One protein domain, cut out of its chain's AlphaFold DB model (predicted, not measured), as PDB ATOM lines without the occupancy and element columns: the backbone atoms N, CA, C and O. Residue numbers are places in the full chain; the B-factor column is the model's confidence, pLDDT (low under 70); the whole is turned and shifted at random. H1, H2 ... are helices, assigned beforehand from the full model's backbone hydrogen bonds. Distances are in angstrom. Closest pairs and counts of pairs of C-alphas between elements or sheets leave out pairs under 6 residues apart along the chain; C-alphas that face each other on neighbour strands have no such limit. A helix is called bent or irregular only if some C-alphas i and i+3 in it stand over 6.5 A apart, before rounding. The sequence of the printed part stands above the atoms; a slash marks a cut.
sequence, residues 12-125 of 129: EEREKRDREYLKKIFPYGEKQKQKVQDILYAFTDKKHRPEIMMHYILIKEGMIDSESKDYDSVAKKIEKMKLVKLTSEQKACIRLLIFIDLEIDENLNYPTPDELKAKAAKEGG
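This is residues 12 to 125 of the 129 residues of an uncharacterized protein of Herbinix hemicellulosilytica (UniProt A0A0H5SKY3). H3 forms the core of this model, crossed by H2 and H5, which run side by side in opposite ways, while H4 packs on H3 after the chain folds back. H1 reaches away at one end, its residues 12 to 18 sticking out, and H6 packs across H5 toward the other end. The 114 printed residues include six named helices, H1 to H6 in chain order, and no named strand: the class is all helix, with mostly crossed packing. The whole is compact, with a radius of gyration of the C-alphas of 14.0 A and spans of 48 by 33 by 33 A.

H1, residues 12 to 25, only just touches H3, residues 46 to 65, with 3 pairs of C-alphas within 8 A; the closest are Ile 25 and Glu 61, 6.5 A, and the lines are about perpendicular at 84 degrees. H2, residues 30 to 42, touches the hub H3 at a steep tilt of 54 degrees, opposite ways, closest at C-alphas 41 and 49, 6.1 A. H3 and H4, residues 71 to 79, form a helical hairpin at 45 degrees, closest at C-alphas 62 and 74, 5.9 A. H5, residues 88 to 102, touches H3 at C-alphas 60 and 98, 6.3 A, their closest. H6, residues 113 to 125, touches H5 at a steep tilt of 66 degrees, closest at C-alphas 92 and 120, 5.3 A. H1 and H6 are apart. Every O i to N i+4 pair is within hydrogen-bond range in H1, H2, H4, H5 and H6; in H3 14 of 16 are.

H1 begins at C-alpha 12, (18.889, -13.232, 26.562), and is 19.9 A long. H2 measures 18.2 A, H3 29.6 A, H4 11.7 A and H5 21.3 A. H3 is irregular: C-alphas 47 and 50 are 7.7 A apart. H6, 18.0 A, ends at C-alpha 125, (18.552, -60.533, 11.034).

The C-alphas of Glu 12 and Gly 125, 49.8 A apart, are the two farthest apart. The printed part has no cut and no long link. Its mean pLDDT is 89.8; residues 123 to 125 are under 70.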
ATOM      1  N   GLU A  12      17.844 -13.181  27.582       83.12
ATOM      2  CA  GLU A  12      18.889 -13.232  26.562       83.12
ATOM      3  C   GLU A  12      19.884 -14.387  26.775       83.12
ATOM      4  O   GLU A  12      20.193 -15.115  25.831       83.12
ATOM      5  N   GLU A  13      20.338 -14.628  28.008       83.12
ATOM      6  CA  GLU A  13      21.219 -15.763  28.329       83.12
ATOM      7  C   GLU A  13      20.525 -17.110  28.143       83.12
ATOM      8  O   GLU A  13      21.148 -18.089  27.724       83.12
ATOM      9  N   ARG A  14      19.220 -17.177  28.427       82.12
ATOM     10  CA  ARG A  14      18.422 -18.371  28.142       82.12
ATOM     11  C   ARG A  14      18.352 -18.634  26.643       82.12
ATOM     12  O   ARG A  14      18.709 -19.724  26.214       82.12
ATOM     13  N   GLU A  15      17.988 -17.629  25.852       85.56
ATOM     14  CA  GLU A  15      17.925 -17.762  24.396       85.56
ATOM     15  C   GLU A  15      19.288 -18.097  23.780       85.56
ATOM     16  O   GLU A  15      19.366 -18.874  22.828       85.56
ATOM     17  N   LYS A  16      20.382 -17.543  24.317       87.75
ATOM     18  CA  LYS A  16      21.738 -17.875  23.874       87.75
ATOM     19  C   LYS A  16      22.060 -19.347  24.127       87.75
ATOM     20  O   LYS A  16      22.497 -20.020  23.196       87.75
ATOM     21  N   ARG A  17      21.783 -19.857  25.332       86.25
ATOM     22  CA  ARG A  17      21.984 -21.278  25.659       86.25
ATOM     23  C   ARG A  17      21.119 -22.193  24.803       86.25
ATOM     24  O   ARG A  17      21.619 -23.199  24.318       86.25
ATOM     25  N   ASP A  18      19.866 -21.822  24.560       85.25
ATOM     26  CA  ASP A  18      18.964 -22.606  23.713       85.25
ATOM     27  C   ASP A  18      19.489 -22.674  22.267       85.25
ATOM     28  O   ASP A  18      19.496 -23.742  21.653       85.25
ATOM     29  N   ARG A  19      20.007 -21.561  21.729       88.50
ATOM     30  CA  ARG A  19      20.641 -21.531  20.398       88.50
ATOM     31  C   ARG A  19      21.918 -22.365  20.339       88.50
ATOM     32  O   ARG A  19      22.118 -23.095  19.372       88.50
ATOM     33  N   GLU A  20      22.782 -22.259  21.345       91.69
ATOM     34  CA  GLU A  20      24.024 -23.037  21.424       91.69
ATOM     35  C   GLU A  20      23.738 -24.536  21.545       91.69
ATOM     36  O   GLU A  20      24.348 -25.336  20.837       91.69
ATOM     37  N   TYR A  21      22.749 -24.907  22.360       90.88
ATOM     38  CA  TYR A  21      22.281 -26.281  22.492       90.88
ATOM     39  C   TYR A  21      21.744 -26.819  21.166       90.88
ATOM     40  O   TYR A  21      22.169 -27.877  20.701       90.88
ATOM     41  N   LEU A  22      20.864 -26.066  20.500       90.19
ATOM     42  CA  LEU A  22      20.338 -26.464  19.197       90.19
ATOM     43  C   LEU A  22      21.442 -26.599  18.152       90.19
ATOM     44  O   LEU A  22      21.386 -27.533  17.365       90.19
ATOM     45  N   LYS A  23      22.458 -25.732  18.161       92.94
ATOM     46  CA  LYS A  23      23.600 -25.831  17.243       92.94
ATOM     47  C   LYS A  23      24.501 -27.031  17.555       92.94
ATOM     48  O   LYS A  23      25.033 -27.634  16.631       92.94
ATOM     49  N   LYS A  24      24.658 -27.398  18.831       93.62
ATOM     50  CA  LYS A  24      25.376 -28.613  19.251       93.62
ATOM     51  C   LYS A  24      24.663 -29.866  18.740       93.62
ATOM     52  O   LYS A  24      25.301 -30.739  18.161       93.62
ATOM     53  N   ILE A  25      23.347 -29.949  18.940       95.12
ATOM     54  CA  ILE A  25      22.557 -31.128  18.558       95.12
ATOM     55  C   ILE A  25      22.279 -31.159  17.052       95.12
ATOM     56  O   ILE A  25      22.325 -32.226  16.452       95.12
ATOM     57  N   PHE A  26      22.027 -30.019  16.418       95.62
ATOM     58  CA  PHE A  26      21.733 -29.885  14.991       95.62
ATOM     59  C   PHE A  26      22.630 -28.803  14.364       95.62
ATOM     60  O   PHE A  26      22.196 -27.658  14.195       95.62
ATOM     61  N   PRO A  27      23.885 -29.137  14.002       94.12
ATOM     62  CA  PRO A  27      24.839 -28.186  13.426       94.12
ATOM     63  C   PRO A  27      24.336 -27.457  12.174       94.12
ATOM     64  O   PRO A  27      24.686 -26.295  11.964       94.12
ATOM     65  N   TYR A  28      23.468 -28.100  11.385       94.56
ATOM     66  CA  TYR A  28      22.872 -27.530  10.169       94.56
ATOM     67  C   TYR A  28      21.480 -26.915  10.409       94.56
ATOM     68  O   TYR A  28      20.735 -26.614   9.471       94.56
ATOM     69  N   GLY A  29      21.119 -26.705  11.677       92.81
ATOM     70  CA  GLY A  29      19.941 -25.961  12.105       92.81
ATOM     71  C   GLY A  29      18.612 -26.685  11.888       92.81
ATOM     72  O   GLY A  29      18.519 -27.912  11.863       92.81
ATOM     73  N   GLU A  30      17.544 -25.896  11.740       92.19
ATOM     74  CA  GLU A  30      16.165 -26.401  11.780       92.19
ATOM     75  C   GLU A  30      15.847 -27.388  10.645       92.19
ATOM     76  O   GLU A  30      15.051 -28.300  10.837       92.19
ATOM     77  N   LYS A  31      16.511 -27.275   9.485       93.94
ATOM     78  CA  LYS A  31      16.337 -28.223   8.370       93.94
ATOM     79  C   LYS A  31      16.758 -29.643   8.754       93.94
ATOM     80  O   LYS A  31      16.054 -30.596   8.434       93.94
ATOM     81  N   GLN A  32      17.883 -29.779   9.456       95.25
ATOM     82  CA  GLN A  32      18.372 -31.064   9.962       95.25
ATOM     83  C   GLN A  32      17.368 -31.667  10.941       95.25
ATOM     84  O   GLN A  32      16.942 -32.812  10.803       95.25
ATOM     85  N   LYS A  33      16.931 -30.843  11.894       95.12
ATOM     86  CA  LYS A  33      15.952 -31.220  12.908       95.12
ATOM     87  C   LYS A  33      14.627 -31.675  12.296       95.12
ATOM     88  O   LYS A  33      14.099 -32.692  12.731       95.12
ATOM     89  N   GLN A  34      14.115 -30.971  11.286       95.25
ATOM     90  CA  GLN A  34      12.882 -31.345  10.584       95.25
ATOM     91  C   GLN A  34      13.013 -32.704   9.892       95.25
ATOM     92  O   GLN A  34      12.157 -33.560  10.088       95.25
ATOM     93  N   LYS A  35      14.116 -32.961   9.174       95.06
ATOM     94  CA  LYS A  35      14.338 -34.272   8.537       95.06
ATOM     95  C   LYS A  35      14.383 -35.411   9.556       95.06
ATOM     96  O   LYS A  35      13.746 -36.442   9.353       95.06
ATOM     97  N   VAL A  36      15.089 -35.215  10.669       95.62
ATOM     98  CA  VAL A  36      15.128 -36.190  11.769       95.62
ATOM     99  C   VAL A  36      13.728 -36.412  12.349       95.62
ATOM    100  O   VAL A  36      13.327 -37.558  12.554       95.62
ATOM    101  N   GLN A  37      12.956 -35.343  12.574       95.44
ATOM    102  CA  GLN A  37      11.577 -35.439  13.059       95.44
ATOM    103  C   GLN A  37      10.691 -36.244  12.111       95.44
ATOM    104  O   GLN A  37      10.016 -37.166  12.564       95.44
ATOM    105  N   ASP A  38      10.721 -35.945  10.813       94.94
ATOM    106  CA  ASP A  38       9.917 -36.644   9.809       94.94
ATOM    107  C   ASP A  38      10.228 -38.144   9.790       94.94
ATOM    108  O   ASP A  38       9.310 -38.971   9.778       94.94
ATOM    109  N   ILE A  39      11.512 -38.505   9.883       95.06
ATOM    110  CA  ILE A  39      11.954 -39.901   9.936       95.06
ATOM    111  C   ILE A  39      11.433 -40.592  11.197       95.06
ATOM    112  O   ILE A  39      10.786 -41.634  11.095       95.06
ATOM    113  N   LEU A  40      11.653 -40.006  12.380       94.25
ATOM    114  CA  LEU A  40      11.179 -40.570  13.648       94.25
ATOM    115  C   LEU A  40       9.650 -40.718  13.671       94.25
ATOM    116  O   LEU A  40       9.106 -41.696  14.189       94.25
ATOM    117  N   TYR A  41       8.933 -39.747  13.108       94.19
ATOM    118  CA  TYR A  41       7.472 -39.684  13.142       94.19
ATOM    119  C   TYR A  41       6.801 -40.614  12.134       94.19
ATOM    120  O   TYR A  41       5.612 -40.904  12.296       94.19
ATOM    121  N   ALA A  42       7.539 -41.101  11.132       92.31
ATOM    122  CA  ALA A  42       7.056 -42.072  10.155       92.31
ATOM    123  C   ALA A  42       6.874 -43.484  10.741       92.31
ATOM    124  O   ALA A  42       6.092 -44.273  10.215       92.31
ATOM    125  N   PHE A  43       7.566 -43.817  11.834       87.75
ATOM    126  CA  PHE A  43       7.441 -45.115  12.511       87.75
ATOM    127  C   PHE A  43       6.948 -45.013  13.961       87.75
ATOM    128  O   PHE A  43       7.014 -45.990  14.712       87.75
ATOM    129  N   THR A  44       6.433 -43.843  14.348       88.44
ATOM    130  CA  THR A  44       5.957 -43.567  15.708       88.44
ATOM    131  C   THR A  44       4.533 -43.041  15.705       88.44
ATOM    132  O   THR A  44       4.192 -42.108  14.972       88.44
ATOM    133  N   ASP A  45       3.711 -43.591  16.597       88.62
ATOM    134  CA  ASP A  45       2.358 -43.101  16.834       88.62
ATOM    135  C   ASP A  45       2.359 -41.614  17.198       88.62
ATOM    136  O   ASP A  45       3.193 -41.144  17.971       88.62
ATOM    137  N   LYS A  46       1.354 -40.871  16.719       89.50
ATOM    138  CA  LYS A  46       1.224 -39.423  16.972       89.50
ATOM    139  C   LYS A  46       1.340 -39.048  18.455       89.50
ATOM    140  O   LYS A  46       1.950 -38.033  18.767       89.50
ATOM    141  N   LYS A  47       0.801 -39.887  19.347       90.50
ATOM    142  CA  LYS A  47       0.823 -39.702  20.809       90.50
ATOM    143  C   LYS A  47       2.211 -39.818  21.454       90.50
ATOM    144  O   LYS A  47       2.335 -39.437  22.604       90.50
ATOM    145  N   HIS A  48       3.200 -40.377  20.753       90.38
ATOM    146  CA  HIS A  48       4.553 -40.630  21.270       90.38
ATOM    147  C   HIS A  48       5.636 -39.809  20.548       90.38
ATOM    148  O   HIS A  48       6.833 -40.018  20.743       90.38
ATOM    149  N   ARG A  49       5.227 -38.891  19.661       92.56
ATOM    150  CA  ARG A  49       6.128 -38.056  18.853       92.56
ATOM    151  C   ARG A  49       6.999 -37.109  19.696       92.56
ATOM    152  O   ARG A  49       8.196 -37.019  19.410       92.56
ATOM    153  N   PRO A  50       6.473 -36.409  20.717       92.69
ATOM    154  CA  PRO A  50       7.316 -35.603  21.598       92.69
ATOM    155  C   PRO A  50       8.360 -36.448  22.339       92.69
ATOM    156  O   PRO A  50       9.538 -36.093  22.382       92.69
ATOM    157  N   GLU A  51       7.944 -37.597  22.866       93.38
ATOM    158  CA  GLU A  51       8.773 -38.473  23.686       93.38
ATOM    159  C   GLU A  51       9.868 -39.148  22.864       93.38
ATOM    160  O   GLU A  51      11.001 -39.242  23.332       93.38
ATOM    161  N   ILE A  52       9.577 -39.569  21.625       93.94
ATOM    162  CA  ILE A  52      10.610 -40.155  20.765       93.94
ATOM    163  C   ILE A  52      11.635 -39.115  20.312       93.94
ATOM    164  O   ILE A  52      12.822 -39.424  20.249       93.94
ATOM    165  N   MET A  53      11.204 -37.875  20.059       94.94
ATOM    166  CA  MET A  53      12.126 -36.790  19.726       94.94
ATOM    167  C   MET A  53      13.042 -36.473  20.912       94.94
ATOM    168  O   MET A  53      14.250 -36.332  20.741       94.94
ATOM    169  N   MET A  54      12.489 -36.412  22.125       94.44
ATOM    170  CA  MET A  54      13.279 -36.216  23.342       94.44
ATOM    171  C   MET A  54      14.250 -37.378  23.576       94.44
ATOM    172  O   MET A  54      15.422 -37.151  23.863       94.44
ATOM    173  N   HIS A  55      13.785 -38.618  23.411       94.38
ATOM    174  CA  HIS A  55      14.621 -39.810  23.529       94.38
ATOM    175  C   HIS A  55      15.802 -39.770  22.551       94.38
ATOM    176  O   HIS A  55      16.940 -40.002  22.954       94.38
ATOM    177  N   TYR A  56      15.544 -39.406  21.292       95.88
ATOM    178  CA  TYR A  56      16.568 -39.224  20.271       95.88
ATOM    179  C   TYR A  56      17.608 -38.170  20.667       95.88
ATOM    180  O   TYR A  56      18.805 -38.451  20.649       95.88
ATOM    181  N   ILE A  57      17.152 -36.972  21.052       95.62
ATOM    182  CA  ILE A  57      18.033 -35.855  21.417       95.62
ATOM    183  C   ILE A  57      18.949 -36.249  22.575       95.62
ATOM    184  O   ILE A  57      20.146 -36.004  22.497       95.62
ATOM    185  N   LEU A  58      18.416 -36.903  23.610       94.75
ATOM    186  CA  LEU A  58      19.203 -37.303  24.778       94.75
ATOM    187  C   LEU A  58      20.264 -38.354  24.449       94.75
ATOM    188  O   LEU A  58      21.363 -38.309  25.003       94.75
ATOM    189  N   ILE A  59      19.965 -39.297  23.550       95.00
ATOM    190  CA  ILE A  59      20.981 -40.253  23.100       95.00
ATOM    191  C   ILE A  59      22.023 -39.537  22.242       95.00
ATOM    192  O   ILE A  59      23.214 -39.733  22.469       95.00
ATOM    193  N   LYS A  60      21.609 -38.681  21.298       95.25
ATOM    194  CA  LYS A  60      22.547 -37.922  20.459       95.25
ATOM    195  C   LYS A  60      23.458 -37.031  21.304       95.25
ATOM    196  O   LYS A  60      24.664 -37.027  21.092       95.25
ATOM    197  N   GLU A  61      22.903 -36.328  22.283       95.12
ATOM    198  CA  GLU A  61      23.662 -35.530  23.242       95.12
ATOM    199  C   GLU A  61      24.670 -36.391  24.004       95.12
ATOM    200  O   GLU A  61      25.859 -36.085  24.003       95.12
ATOM    201  N   GLY A  62      24.222 -37.514  24.572       93.31
ATOM    202  CA  GLY A  62      25.107 -38.436  25.275       93.31
ATOM    203  C   GLY A  62      26.209 -39.014  24.382       93.31
ATOM    204  O   GLY A  62      27.305 -39.259  24.868       93.31
ATOM    205  N   MET A  63      25.948 -39.201  23.087       94.50
ATOM    206  CA  MET A  63      26.944 -39.636  22.102       94.50
ATOM    207  C   MET A  63      27.953 -38.540  21.747       94.50
ATOM    208  O   MET A  63      29.122 -38.850  21.545       94.50
ATOM    209  N   ILE A  64      27.520 -37.278  21.673       92.62
ATOM    210  CA  ILE A  64      28.402 -36.122  21.444       92.62
ATOM    211  C   ILE A  64      29.316 -35.900  22.655       92.62
ATOM    212  O   ILE A  64      30.500 -35.626  22.482       92.62
ATOM    213  N   ASP A  65      28.770 -36.041  23.863       90.06
ATOM    214  CA  ASP A  65      29.486 -35.780  25.117       90.06
ATOM    215  C   ASP A  65      30.324 -36.973  25.601       90.06
ATOM    216  O   ASP A  65      31.167 -36.829  26.486       90.06
ATOM    217  N   SER A  66      30.099 -38.167  25.048       88.00
ATOM    218  CA  SER A  66      30.846 -39.372  25.399       88.00
ATOM    219  C   SER A  66      32.158 -39.456  24.623       88.00
ATOM    220  O   SER A  66      32.162 -39.603  23.404       88.00
ATOM    221  N   GLU A  67      33.280 -39.493  25.346       79.50
ATOM    222  CA  GLU A  67      34.604 -39.751  24.757       79.50
ATOM    223  C   GLU A  67      34.674 -41.106  24.035       79.50
ATOM    224  O   GLU A  67      35.305 -41.222  22.986       79.50
ATOM    225  N   SER A  68      33.999 -42.132  24.569       79.44
ATOM    226  CA  SER A  68      33.999 -43.484  24.000       79.44
ATOM    227  C   SER A  68      33.005 -43.677  22.854       79.44
ATOM    228  O   SER A  68      33.081 -44.700  22.175       79.44
ATOM    229  N   LYS A  69      32.060 -42.743  22.654       82.38
ATOM    230  CA  LYS A  69      30.951 -42.846  21.685       82.38
ATOM    231  C   LYS A  69      30.218 -44.196  21.748       82.38
ATOM    232  O   LYS A  69      29.769 -44.729  20.733       82.38
ATOM    233  N   ASP A  70      30.107 -44.769  22.946       89.31
ATOM    234  CA  ASP A  70      29.449 -46.061  23.150       89.31
ATOM    235  C   ASP A  70      27.928 -45.884  23.228       89.31
ATOM    236  O   ASP A  70      27.360 -45.556  24.280       89.31
ATOM    237  N   TYR A  71      27.273 -46.152  22.097       91.62
ATOM    238  CA  TYR A  71      25.822 -46.093  21.969       91.62
ATOM    239  C   TYR A  71      25.104 -46.951  23.006       91.62
ATOM    240  O   TYR A  71      24.142 -46.487  23.615       91.62
ATOM    241  N   ASP A  72      25.549 -48.188  23.238       91.00
ATOM    242  CA  ASP A  72      24.818 -49.125  24.091       91.00
ATOM    243  C   ASP A  72      24.836 -48.671  25.552       91.00
ATOM    244  O   ASP A  72      23.832 -48.784  26.263       91.00
ATOM    245  N   SER A  73      25.947 -48.085  25.996       91.44
ATOM    246  CA  SER A  73      26.049 -47.484  27.326       91.44
ATOM    247  C   SER A  73      25.178 -46.237  27.482       91.44
ATOM    248  O   SER A  73      24.509 -46.086  28.511       91.44
ATOM    249  N   VAL A  74      25.150 -45.351  26.481       93.00
ATOM    250  CA  VAL A  74      24.312 -44.140  26.497       93.00
ATOM    251  C   VAL A  74      22.831 -44.515  26.447       93.00
ATOM    252  O   VAL A  74      22.063 -44.116  27.327       93.00
ATOM    253  N   ALA A  75      22.432 -45.354  25.490       91.75
ATOM    254  CA  ALA A  75      21.058 -45.808  25.314       91.75
ATOM    255  C   ALA A  75      20.526 -46.490  26.580       91.75
ATOM    256  O   ALA A  75      19.447 -46.137  27.050       91.75
ATOM    257  N   LYS A  76      21.305 -47.370  27.231       91.25
ATOM    258  CA  LYS A  76      20.906 -47.996  28.508       91.25
ATOM    259  C   LYS A  76      20.595 -46.982  29.610       91.25
ATOM    260  O   LYS A  76      19.712 -47.235  30.428       91.25
ATOM    261  N   LYS A  77      21.311 -45.853  29.679       91.56
ATOM    262  CA  LYS A  77      21.035 -44.796  30.670       91.56
ATOM    263  C   LYS A  77      19.729 -44.072  30.354       91.56
ATOM    264  O   LYS A  77      18.922 -43.874  31.259       91.56
ATOM    265  N   ILE A  78      19.497 -43.735  29.085       91.81
ATOM    266  CA  ILE A  78      18.284 -43.029  28.656       91.81
ATOM    267  C   ILE A  78      17.047 -43.938  28.724       91.81
ATOM    268  O   ILE A  78      15.986 -43.516  29.175       91.81
ATOM    269  N   GLU A  79      17.168 -45.220  28.377       89.06
ATOM    270  CA  GLU A  79      16.072 -46.192  28.469       89.06
ATOM    271  C   GLU A  79      15.578 -46.401  29.909       89.06
ATOM    272  O   GLU A  79      14.381 -46.605  30.128       89.06
ATOM    273  N   LYS A  80      16.459 -46.272  30.912       91.06
ATOM    274  CA  LYS A  80      16.069 -46.312  32.333       91.06
ATOM    275  C   LYS A  80      15.132 -45.170  32.732       91.06
ATOM    276  O   LYS A  80      14.375 -45.339  33.686       91.06
ATOM    277  N   MET A  81      15.137 -44.054  31.998       89.25
ATOM    278  CA  MET A  81      14.220 -42.929  32.219       89.25
ATOM    279  C   MET A  81      12.790 -43.228  31.743       89.25
ATOM    280  O   MET A  81      11.877 -42.484  32.081       89.25
ATOM    281  N   LYS A  82      12.576 -44.318  30.984       87.31
ATOM    282  CA  LYS A  82      11.257 -44.792  30.522       87.31
ATOM    283  C   LYS A  82      10.419 -43.730  29.788       87.31
ATOM    284  O   LYS A  82       9.198 -43.746  29.880       87.31
ATOM    285  N   LEU A  83      11.074 -42.845  29.030       86.44
ATOM    286  CA  LEU A  83      10.417 -41.764  28.276       86.44
ATOM    287  C   LEU A  83       9.404 -42.294  27.252       86.44
ATOM    288  O   LEU A  83       8.310 -41.761  27.118       86.44
ATOM    289  N   VAL A  84       9.767 -43.361  26.538       87.69
ATOM    290  CA  VAL A  84       8.927 -44.000  25.520       87.69
ATOM    291  C   VAL A  84       9.201 -45.501  25.494       87.69
ATOM    292  O   VAL A  84      10.335 -45.948  25.679       87.69
ATOM    293  N   LYS A  85       8.154 -46.303  25.283       86.69
ATOM    294  CA  LYS A  85       8.283 -47.751  25.093       86.69
ATOM    295  C   LYS A  85       8.511 -48.035  23.613       86.69
ATOM    296  O   LYS A  85       7.577 -47.943  22.824       86.69
ATOM    297  N   LEU A  86       9.745 -48.384  23.263       87.06
ATOM    298  CA  LEU A  86      10.151 -48.673  21.887       87.06
ATOM    299  C   LEU A  86      10.227 -50.178  21.632       87.06
ATOM    300  O   LEU A  86      10.673 -50.939  22.498       87.06
ATOM    301  N   THR A  87       9.828 -50.600  20.435       88.81
ATOM    302  CA  THR A  87      10.084 -51.958  19.938       88.81
ATOM    303  C   THR A  87      11.564 -52.128  19.578       88.81
ATOM    304  O   THR A  87      12.282 -51.148  19.375       88.81
ATOM    305  N   SER A  88      12.040 -53.372  19.472       87.00
ATOM    306  CA  SER A  88      13.422 -53.647  19.051       87.00
ATOM    307  C   SER A  88      13.743 -53.053  17.675       87.00
ATOM    308  O   SER A  88      14.826 -52.510  17.481       87.00
ATOM    309  N   GLU A  89      12.779 -53.077  16.751       87.56
ATOM    310  CA  GLU A  89      12.905 -52.462  15.425       87.56
ATOM    311  C   GLU A  89      13.073 -50.938  15.518       87.56
ATOM    312  O   GLU A  89      13.982 -50.375  14.911       87.56
ATOM    313  N   GLN A  90      12.252 -50.266  16.333       88.81
ATOM    314  CA  GLN A  90      12.355 -48.819  16.537       88.81
ATOM    315  C   GLN A  90      13.697 -48.433  17.166       88.81
ATOM    316  O   GLN A  90      14.310 -47.453  16.748       88.81
ATOM    317  N   LYS A  91      14.191 -49.216  18.133       90.56
ATOM    318  CA  LYS A  91      15.514 -48.997  18.738       90.56
ATOM    319  C   LYS A  91      16.641 -49.123  17.716       90.56
ATOM    320  O   LYS A  91      17.544 -48.291  17.717       90.56
ATOM    321  N   ALA A  92      16.578 -50.124  16.839       90.44
ATOM    322  CA  ALA A  92      17.548 -50.301  15.761       90.44
ATOM    323  C   ALA A  92      17.490 -49.140  14.749       90.44
ATOM    324  O   ALA A  92      18.531 -48.604  14.373       90.44
ATOM    325  N   CYS A  93      16.288 -48.679  14.386       91.88
ATOM    326  CA  CYS A  93      16.118 -47.507  13.524       91.88
ATOM    327  C   CYS A  93      16.722 -46.241  14.152       91.88
ATOM    328  O   CYS A  93      17.453 -45.518  13.483       91.88
ATOM    329  N   ILE A  94      16.459 -45.982  15.439       93.00
ATOM    330  CA  ILE A  94      17.020 -44.826  16.159       93.00
ATOM    331  C   ILE A  94      18.543 -44.921  16.241       93.00
ATOM    332  O   ILE A  94      19.220 -43.930  15.980       93.00
ATOM    333  N   ARG A  95      19.083 -46.107  16.549       93.81
ATOM    334  CA  ARG A  95      20.529 -46.353  16.580       93.81
ATOM    335  C   ARG A  95      21.174 -45.965  15.254       93.81
ATOM    336  O   ARG A  95      22.097 -45.156  15.242       93.81
ATOM    337  N   LEU A  96      20.652 -46.495  14.149       93.44
ATOM    338  CA  LEU A  96      21.157 -46.199  12.809       93.44
ATOM    339  C   LEU A  96      21.023 -44.722  12.453       93.44
ATOM    340  O   LEU A  96      21.969 -44.134  11.936       93.44
ATOM    341  N   LEU A  97      19.876 -44.114  12.763       94.88
ATOM    342  CA  LEU A  97      19.654 -42.696  12.507       94.88
ATOM    343  C   LEU A  97      20.674 -41.831  13.250       94.88
ATOM    344  O   LEU A  97      21.194 -40.900  12.653       94.88
ATOM    345  N   ILE A  98      21.000 -42.155  14.505       94.81
ATOM    346  CA  ILE A  98      21.990 -41.410  15.292       94.81
ATOM    347  C   ILE A  98      23.381 -41.513  14.674       94.81
ATOM    348  O   ILE A  98      24.041 -40.489  14.539       94.81
ATOM    349  N   PHE A  99      23.823 -42.704  14.265       93.50
ATOM    350  CA  PHE A  99      25.128 -42.845  13.610       93.50
ATOM    351  C   PHE A  99      25.197 -42.055  12.300       93.50
ATOM    352  O   PHE A  99      26.143 -41.299  12.098       93.50
ATOM    353  N   ILE A 100      24.154 -42.139  11.471       93.75
ATOM    354  CA  ILE A 100      24.056 -41.359  10.230       93.75
ATOM    355  C   ILE A 100      24.073 -39.857  10.528       93.75
ATOM    356  O   ILE A 100      24.771 -39.101   9.866       93.75
ATOM    357  N   ASP A 101      23.328 -39.414  11.538       94.31
ATOM    358  CA  ASP A 101      23.193 -38.003  11.901       94.31
ATOM    359  C   ASP A 101      24.438 -37.410  12.584       94.31
ATOM    360  O   ASP A 101      24.595 -36.189  12.638       94.31
ATOM    361  N   LEU A 102      25.318 -38.249  13.135       92.12
ATOM    362  CA  LEU A 102      26.624 -37.837  13.662       92.12
ATOM    363  C   LEU A 102      27.666 -37.658  12.548       92.12
ATOM    364  O   LEU A 102      28.595 -36.872  12.719       92.12
ATOM    365  N   GLU A 103      27.505 -38.363  11.428       92.06
ATOM    366  CA  GLU A 103      28.393 -38.308  10.256       92.06
ATOM    367  C   GLU A 103      27.832 -37.438   9.117       92.06
ATOM    368  O   GLU A 103      28.454 -37.309   8.065       92.06
ATOM    369  N   ILE A 104      26.652 -36.842   9.316       92.38
ATOM    370  CA  ILE A 104      25.945 -36.088   8.282       92.38
ATOM    371  C   ILE A 104      26.685 -34.796   7.911       92.38
ATOM    372  O   ILE A 104      27.221 -34.072   8.758       92.38
ATOM    373  N   ASP A 105      26.668 -34.483   6.620       92.12
ATOM    374  CA  ASP A 105      27.210 -33.252   6.058       92.12
ATOM    375  C   ASP A 105      26.107 -32.203   5.803       92.12
ATOM    376  O   ASP A 105      24.923 -32.404   6.089       92.12
ATOM    377  N   GLU A 106      26.495 -31.064   5.230       89.19
ATOM    378  CA  GLU A 106      25.585 -29.966   4.885       89.19
ATOM    379  C   GLU A 106      24.505 -30.336   3.855       89.19
ATOM    380  O   GLU A 106      23.490 -29.637   3.753       89.19
ATOM    381  N   ASN A 107      24.671 -31.445   3.126       92.31
ATOM    382  CA  ASN A 107      23.692 -31.915   2.146       92.31
ATOM    383  C   ASN A 107      22.483 -32.579   2.820       92.31
ATOM    384  O   ASN A 107      21.409 -32.670   2.216       92.31
ATOM    385  N   LEU A 108      22.619 -33.003   4.084       91.25
ATOM    386  CA  LEU A 108      21.540 -33.607   4.868       91.25
ATOM    387  C   LEU A 108      20.906 -34.814   4.157       91.25
ATOM    388  O   LEU A 108      19.675 -34.946   4.098       91.25
ATOM    389  N   ASN A 109      21.745 -35.673   3.582       91.94
ATOM    390  CA  ASN A 109      21.345 -36.881   2.861       91.94
ATOM    391  C   ASN A 109      20.984 -38.020   3.828       91.94
ATOM    392  O   ASN A 109      21.754 -38.952   4.041       91.94
ATOM    393  N   TYR A 110      19.792 -37.938   4.418       91.88
ATOM    394  CA  TYR A 110      19.246 -39.021   5.233       91.88
ATOM    395  C   TYR A 110      18.613 -40.116   4.372       91.88
ATOM    396  O   TYR A 110      17.999 -39.799   3.350       91.88
ATOM    397  N   PRO A 111      18.682 -41.386   4.811       90.94
ATOM    398  CA  PRO A 111      17.870 -42.437   4.220       90.94
ATOM    399  C   PRO A 111      16.383 -42.169   4.460       90.94
ATOM    400  O   PRO A 111      15.986 -41.526   5.440       90.94
ATOM    401  N   THR A 112      15.549 -42.723   3.589       91.75
ATOM    402  CA  THR A 112      14.100 -42.713   3.810       91.75
ATOM    403  C   THR A 112      13.727 -43.590   5.016       91.75
ATOM    404  O   THR A 112      14.483 -44.496   5.386       91.75
ATOM    405  N   PRO A 113      12.556 -43.376   5.647       89.69
ATOM    406  CA  PRO A 113      12.107 -44.227   6.750       89.69
ATOM    407  C   PRO A 113      12.060 -45.716   6.385       89.69
ATOM    408  O   PRO A 113      12.382 -46.561   7.218       89.69
ATOM    409  N   ASP A 114      11.703 -46.043   5.142       88.44
ATOM    410  CA  ASP A 114      11.617 -47.426   4.671       88.44
ATOM    411  C   ASP A 114      13.003 -48.038   4.429       88.44
ATOM    412  O   ASP A 114      13.249 -49.182   4.812       88.44
ATOM    413  N   GLU A 115      13.951 -47.267   3.886       89.75
ATOM    414  CA  GLU A 115      15.358 -47.679   3.789       89.75
ATOM    415  C   GLU A 115      15.980 -47.906   5.168       89.75
ATOM    416  O   GLU A 115      16.735 -48.862   5.360       89.75
ATOM    417  N   LEU A 116      15.661 -47.044   6.136       89.88
ATOM    418  CA  LEU A 116      16.150 -47.158   7.506       89.88
ATOM    419  C   LEU A 116      15.613 -48.427   8.179       89.88
ATOM    420  O   LEU A 116      16.395 -49.178   8.761       89.88
ATOM    421  N   LYS A 117      14.313 -48.717   8.032       87.00
ATOM    422  CA  LYS A 117      13.705 -49.975   8.501       87.00
ATOM    423  C   LYS A 117      14.329 -51.192   7.827       87.00
ATOM    424  O   LYS A 117      14.656 -52.164   8.502       87.00
ATOM    425  N   ALA A 118      14.555 -51.135   6.515       88.00
ATOM    426  CA  ALA A 118      15.190 -52.226   5.781       88.00
ATOM    427  C   ALA A 118      16.630 -52.487   6.259       88.00
ATOM    428  O   ALA A 118      17.034 -53.643   6.389       88.00
ATOM    429  N   LYS A 119      17.404 -51.433   6.557       86.56
ATOM    430  CA  LYS A 119      18.744 -51.554   7.157       86.56
ATOM    431  C   LYS A 119      18.677 -52.132   8.572       86.56
ATOM    432  O   LYS A 119      19.384 -53.094   8.858       86.56
ATOM    433  N   ALA A 120      17.771 -51.625   9.409       83.62
ATOM    434  CA  ALA A 120      17.557 -52.116  10.770       83.62
ATOM    435  C   ALA A 120      17.174 -53.606  10.801       83.62
ATOM    436  O   ALA A 120      17.683 -54.368  11.623       83.62
ATOM    437  N   ALA A 121      16.322 -54.045   9.870       81.06
ATOM    438  CA  ALA A 121      15.923 -55.441   9.735       81.06
ATOM    439  C   ALA A 121      17.088 -56.351   9.310       81.06
ATOM    440  O   ALA A 121      17.189 -57.478   9.790       81.06
ATOM    441  N   LYS A 122      17.991 -55.870   8.442       74.38
ATOM    442  CA  LYS A 122      19.187 -56.622   8.024       74.38
ATOM    443  C   LYS A 122      20.201 -56.780   9.156       74.38
ATOM    444  O   LYS A 122      20.754 -57.864   9.315       74.38
ATOM    445  N   GLU A 123      20.415 -55.741   9.958       65.06
ATOM    446  CA  GLU A 123      21.326 -55.805  11.109       65.06
ATOM    447  C   GLU A 123      20.776 -56.674  12.247       65.06
ATOM    448  O   GLU A 123      21.525 -57.431  12.859       65.06
ATOM    449  N   GLY A 124      19.460 -56.640  12.487       53.69
ATOM    450  CA  GLY A 124      18.797 -57.525  13.451       53.69
ATOM    451  C   GLY A 124      18.623 -58.973  12.969       53.69
ATOM    452  O   GLY A 124      18.408 -59.865  13.785       53.69
ATOM    453  N   GLY A 125      18.715 -59.217  11.657       45.38
ATOM    454  CA  GLY A 125      18.552 -60.533  11.034       45.38
ATOM    455  C   GLY A 125      19.828 -61.380  10.968       45.38
ATOM    456  O   GLY A 125      19.740 -62.569  10.675       45.38
TER     457      GLY A 125